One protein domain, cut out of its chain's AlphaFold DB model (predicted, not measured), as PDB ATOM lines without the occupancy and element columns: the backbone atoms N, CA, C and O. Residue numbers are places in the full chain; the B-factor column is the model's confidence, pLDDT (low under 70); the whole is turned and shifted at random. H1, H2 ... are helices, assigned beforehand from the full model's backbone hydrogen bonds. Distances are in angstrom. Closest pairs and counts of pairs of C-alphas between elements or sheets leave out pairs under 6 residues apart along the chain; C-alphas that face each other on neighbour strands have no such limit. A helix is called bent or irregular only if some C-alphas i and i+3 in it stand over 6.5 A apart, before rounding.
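Overview. This is residues 13 to 53 of the 256 residues of an uncharacterized protein of Gymnopus androsaceus JB14 (UniProt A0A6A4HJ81). Two helices meet near their ends at a corner and make an open L, with the long helix H1 as one arm and the shorter H2 as the other. The far parts of both arms, residues 13 to 28 of H1 and 44 to 53 of H2, stand free. The printed part has 41 residues with two named helices, H1 then H2, and no named strand; its class is all helix. It is only just extended, close to loose, with a radius of gyration of the C-alphas of 13.8 A, and its flat outline spans 43 by 22 by 12 A.

Arrangement. The longest helix is H1, residues 13 to 35. A tight link of 3 residues joins it to H2, residues 39 to 53. H1 and H2 only just touch, and only at the corner by their link, with 3 pairs of C-alphas within 8 A. H1 touches H2 with residues 30 to 33 alone, and H2 touches H1 with residues 39 to 42 alone, only at the corner. The closest C-alphas of the two are those of Thr 33 and Trp 39, 5.1 A apart. Their lines are about perpendicular, at 84 degrees, and their centres are 21.2 A apart. Of the O i to N i+4 pairs, 16 of 19 in H1 and 9 of 11 in H2 are within hydrogen-bond range.

Along the chain. H1 measures 35.8 A from C-alpha 13 at (89.046, 257.378, 151.570) to C-alpha 35 at (112.741, 232.370, 141.919). It is neither bent nor irregular, but only just: C-alphas 14 and 17 are 6.4 A apart. H2 measures 21.4 A from C-alpha 39 at (112.718, 241.213, 138.559) to C-alpha 53 at (104.878, 235.765, 119.440).

Size, cuts and confidence. The two C-alphas farthest apart are those of Gly 13 and Thr 52, at 43.4 A. The printed part has no cut, and its one link between helices is tight. The mean pLDDT of the printed part is 90.4; residues 51 to 53 are under 70.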
ATOM      1  N   GLY A  13      89.182 258.618 150.799       76.19
ATOM      2  CA  GLY A  13      89.046 257.378 151.570       76.19
ATOM      3  C   GLY A  13      89.138 256.114 150.710       76.19
ATOM      4  O   GLY A  13      89.711 255.115 151.136       76.19
ATOM      5  N   TYR A  14      88.626 256.155 149.475       79.38
ATOM      6  CA  TYR A  14      88.587 254.985 148.588       79.38
ATOM      7  C   TYR A  14      89.946 254.616 147.982       79.38
ATOM      8  O   TYR A  14      90.133 253.475 147.561       79.38
ATOM      9  N   LEU A  15      90.909 255.538 147.958       86.69
ATOM     10  CA  LEU A  15      92.234 255.270 147.390       86.69
ATOM     11  C   LEU A  15      93.161 254.508 148.346       86.69
ATOM     12  O   LEU A  15      94.096 253.851 147.891       86.69
ATOM     13  N   GLN A  16      92.902 254.549 149.657       88.50
ATOM     14  CA  GLN A  16      93.751 253.880 150.645       88.50
ATOM     15  C   GLN A  16      93.703 252.340 150.545       88.50
ATOM     16  O   GLN A  16      94.769 251.726 150.538       88.50
ATOM     17  N   PRO A  17      92.536 251.681 150.404       92.06
ATOM     18  CA  PRO A  17      92.498 250.233 150.193       92.06
ATOM     19  C   PRO A  17      93.163 249.805 148.879       92.06
ATOM     20  O   PRO A  17      93.856 248.791 148.838       92.06
ATOM     21  N   ILE A  18      93.003 250.597 147.813       92.12
ATOM     22  CA  ILE A  18      93.582 250.304 146.493       92.12
ATOM     23  C   ILE A  18      95.112 250.367 146.550       92.12
ATOM     24  O   ILE A  18      95.784 249.509 145.977       92.12
ATOM     25  N   SER A  19      95.678 251.345 147.265       93.69
ATOM     26  CA  SER A  19      97.132 251.445 147.426       93.69
ATOM     27  C   SER A  19      97.706 250.299 148.264       93.69
ATOM     28  O   SER A  19      98.771 249.779 147.939       93.69
ATOM     29  N   GLN A  20      96.988 249.844 149.296       95.81
ATOM     30  CA  GLN A  20      97.386 248.671 150.078       95.81
ATOM     31  C   GLN A  20      97.348 247.392 149.234       95.81
ATOM     32  O   GLN A  20      98.281 246.590 149.278       95.81
ATOM     33  N   GLN A  21      96.301 247.219 148.425       96.81
ATOM     34  CA  GLN A  21      96.161 246.057 147.555       96.81
ATOM     35  C   GLN A  21      97.239 246.025 146.464       96.81
ATOM     36  O   GLN A  21      97.833 244.975 146.225       96.81
ATOM     37  N   SER A  22      97.547 247.163 145.833       96.69
ATOM     38  CA  SER A  22      98.592 247.222 144.806       96.69
ATOM     39  C   SER A  22      99.981 246.928 145.379       96.69
ATOM     40  O   SER A  22     100.763 246.213 144.754       96.69
ATOM     41  N   GLN A  23     100.275 247.392 146.597       97.50
ATOM     42  CA  GLN A  23     101.522 247.064 147.291       97.50
ATOM     43  C   GLN A  23     101.627 245.578 147.646       97.50
ATOM     44  O   GLN A  23     102.704 244.998 147.501       97.50
ATOM     45  N   ALA A  24     100.528 244.951 148.077       97.75
ATOM     46  CA  ALA A  24     100.501 243.519 148.366       97.75
ATOM     47  C   ALA A  24     100.797 242.686 147.108       97.75
ATOM     48  O   ALA A  24     101.674 241.824 147.141       97.75
ATOM     49  N   ILE A  25     100.152 243.016 145.984       97.19
ATOM     50  CA  ILE A  25     100.373 242.345 144.694       97.19
ATOM     51  C   ILE A  25     101.816 242.546 144.211       97.19
ATOM     52  O   ILE A  25     102.463 241.595 143.783       97.19
ATOM     53  N   LEU A  26     102.366 243.761 144.319       95.94
ATOM     54  CA  LEU A  26     103.758 244.022 143.935       95.94
ATOM     55  C   LEU A  26     104.761 243.231 144.781       95.94
ATOM     56  O   LEU A  26     105.808 242.832 144.275       95.94
ATOM     57  N   LYS A  27     104.455 242.994 146.061       97.06
ATOM     58  CA  LYS A  27     105.294 242.174 146.937       97.06
ATOM     59  C   LYS A  27     105.275 240.704 146.517       97.06
ATOM     60  O   LYS A  27     106.331 240.081 146.472       97.06
ATOM     61  N   GLU A  28     104.100 240.174 146.192       96.62
ATOM     62  CA  GLU A  28     103.939 238.798 145.716       96.62
ATOM     63  C   GLU A  28     104.628 238.581 144.364       96.62
ATOM     64  O   GLU A  28     105.394 237.632 144.208       96.62
ATOM     65  N   LEU A  29     104.453 239.512 143.421       95.12
ATOM     66  CA  LEU A  29     105.132 239.458 142.128       95.12
ATOM     67  C   LEU A  29     106.653 239.498 142.284       95.12
ATOM     68  O   LEU A  29     107.342 238.722 141.632       95.12
ATOM     69  N   ARG A  30     107.195 240.343 143.172       95.38
ATOM     70  CA  ARG A  30     108.643 240.347 143.436       95.38
ATOM     71  C   ARG A  30     109.133 239.008 143.975       95.38
ATOM     72  O   ARG A  30     110.113 238.494 143.445       95.38
ATOM     73  N   ALA A  31     108.427 238.422 144.941       95.75
ATOM     74  CA  ALA A  31     108.774 237.110 145.482       95.75
ATOM     75  C   ALA A  31     108.756 236.009 144.404       95.75
ATOM     76  O   ALA A  31     109.661 235.182 144.359       95.75
ATOM     77  N   ALA A  32     107.780 236.037 143.491       95.06
ATOM     78  CA  ALA A  32     107.733 235.120 142.351       95.06
ATOM     79  C   ALA A  32     108.865 235.376 141.336       95.06
ATOM     80  O   ALA A  32     109.403 234.442 140.756       95.06
ATOM     81  N   THR A  33     109.277 236.631 141.124       96.44
ATOM     82  CA  THR A  33     110.408 236.926 140.223       96.44
ATOM     83  C   THR A  33     111.771 236.570 140.818       96.44
ATOM     84  O   THR A  33     112.703 236.295 140.069       96.44
ATOM     85  N   GLU A  34     111.917 236.533 142.146       95.75
ATOM     86  CA  GLU A  34     113.167 236.109 142.796       95.75
ATOM     87  C   GLU A  34     113.512 234.645 142.485       95.75
ATOM     88  O   GLU A  34     114.688 234.329 142.306       95.75
ATOM     89  N   THR A  35     112.513 233.769 142.325       94.31
ATOM     90  CA  THR A  35     112.741 232.370 141.919       94.31
ATOM     91  C   THR A  35     113.162 232.228 140.456       94.31
ATOM     92  O   THR A  35     113.817 231.252 140.108       94.31
ATOM     93  N   GLU A  36     112.839 233.211 139.615       93.44
ATOM     94  CA  GLU A  36     113.113 233.221 138.168       93.44
ATOM     95  C   GLU A  36     114.412 233.971 137.809       93.44
ATOM     96  O   GLU A  36     114.660 234.272 136.646       93.44
ATOM     97  N   GLY A  37     115.258 234.312 138.789       94.88
ATOM     98  CA  GLY A  37     116.517 235.033 138.544       94.88
ATOM     99  C   GLY A  37     116.422 236.557 138.676       94.88
ATOM    100  O   GLY A  37     117.342 237.272 138.273       94.88
ATOM    101  N   GLY A  38     115.343 237.059 139.279       94.38
ATOM    102  CA  GLY A  38     115.158 238.460 139.649       94.38
ATOM    103  C   GLY A  38     114.221 239.237 138.722       94.38
ATOM    104  O   GLY A  38     114.002 238.887 137.565       94.38
ATOM    105  N   TRP A  39     113.693 240.350 139.241       93.06
ATOM    106  CA  TRP A  39     112.718 241.213 138.559       93.06
ATOM    107  C   TRP A  39     113.166 241.667 137.159       93.06
ATOM    108  O   TRP A  39     112.405 241.570 136.197       93.06
ATOM    109  N   GLU A  40     114.420 242.107 137.027       95.50
ATOM    110  CA  GLU A  40     114.985 242.559 135.747       95.50
ATOM    111  C   GLU A  40     115.080 241.425 134.716       95.50
ATOM    112  O   GLU A  40     114.848 241.641 133.523       95.50
ATOM    113  N   HIS A  41     115.364 240.196 135.164       94.44
ATOM    114  CA  HIS A  41     115.399 239.032 134.285       94.44
ATOM    115  C   HIS A  41     114.000 238.710 133.754       94.44
ATOM    116  O   HIS A  41     113.817 238.570 132.545       94.44
ATOM    117  N   SER A  42     112.990 238.695 134.630       92.25
ATOM    118  CA  SER A  42     111.600 238.458 134.230       92.25
ATOM    119  C   SER A  42     111.086 239.521 133.251       92.25
ATOM    120  O   SER A  42     110.413 239.175 132.280       92.25
ATOM    121  N   ILE A  43     111.447 240.800 133.436       92.56
ATOM    122  CA  ILE A  43     111.112 241.869 132.478       92.56
ATOM    123  C   ILE A  43     111.816 241.652 131.134       92.56
ATOM    124  O   ILE A  43     111.195 241.810 130.082       92.56
ATOM    125  N   SER A  44     113.095 241.267 131.141       94.00
ATOM    126  CA  SER A  44     113.841 240.984 129.911       94.00
ATOM    127  C   SER A  44     113.217 239.829 129.114       94.00
ATOM    128  O   SER A  44     113.005 239.959 127.907       94.00
ATOM    129  N   VAL A  45     112.831 238.742 129.790       93.06
ATOM    130  CA  VAL A  45     112.164 237.580 129.179       93.06
ATOM    131  C   VAL A  45     110.767 237.938 128.655       93.06
ATOM    132  O   VAL A  45     110.405 237.553 127.539       93.06
ATOM    133  N   ALA A  46     109.986 238.718 129.406       88.62
ATOM    134  CA  ALA A  46     108.678 239.203 128.961       88.62
ATOM    135  C   ALA A  46     108.790 240.082 127.700       88.62
ATOM    136  O   ALA A  46     108.055 239.887 126.731       88.62
ATOM    137  N   ASN A  47     109.769 240.990 127.660       90.19
ATOM    138  CA  ASN A  47     110.006 241.843 126.495       90.19
ATOM    139  C   ASN A  47     110.517 241.043 125.283       90.19
ATOM    140  O   ASN A  47     110.087 241.292 124.156       90.19
ATOM    141  N   GLY A  48     111.387 240.049 125.496       87.62
ATOM    142  CA  GLY A  48     111.877 239.172 124.427       87.62
ATOM    143  C   GLY A  48     110.798 238.244 123.852       87.62
ATOM    144  O   GLY A  48     110.736 238.022 122.638       87.62
ATOM    145  N   SER A  49     109.902 237.732 124.699       83.00
ATOM    146  CA  SER A  49     108.799 236.865 124.261       83.00
ATOM    147  C   SER A  49     107.726 237.622 123.471       83.00
ATOM    148  O   SER A  49     107.242 237.088 122.469       83.00
ATOM    149  N   SER A  50     107.424 238.880 123.820       75.69
ATOM    150  CA  SER A  50     106.461 239.706 123.070       75.69
ATOM    151  C   SER A  50     106.842 239.857 121.592       75.69
ATOM    152  O   SER A  50     105.974 239.799 120.723       75.69
ATOM    153  N   PHE A  51     108.137 239.982 121.288       66.88
ATOM    154  CA  PHE A  51     108.625 240.107 119.911       66.88
ATOM    155  C   PHE A  51     108.524 238.794 119.115       66.88
ATOM    156  O   PHE A  51     108.291 238.788 117.905       66.88
ATOM    157  N   THR A  52     108.664 237.654 119.791       63.53
ATOM    158  CA  THR A  52     108.685 236.337 119.134       63.53
ATOM    159  C   THR A  52     107.272 235.835 118.806       63.53
ATOM    160  O   THR A  52     107.055 235.207 117.762       63.53
ATOM    161  N   VAL A  53     106.286 236.150 119.655       66.06
ATOM    162  CA  VAL A  53     104.878 235.765 119.440       66.06
ATOM    163  C   VAL A  53     104.274 236.512 118.247       66.06
ATOM    164  O   VAL A  53     103.591 235.903 117.424       66.06
TER     165      VAL A  53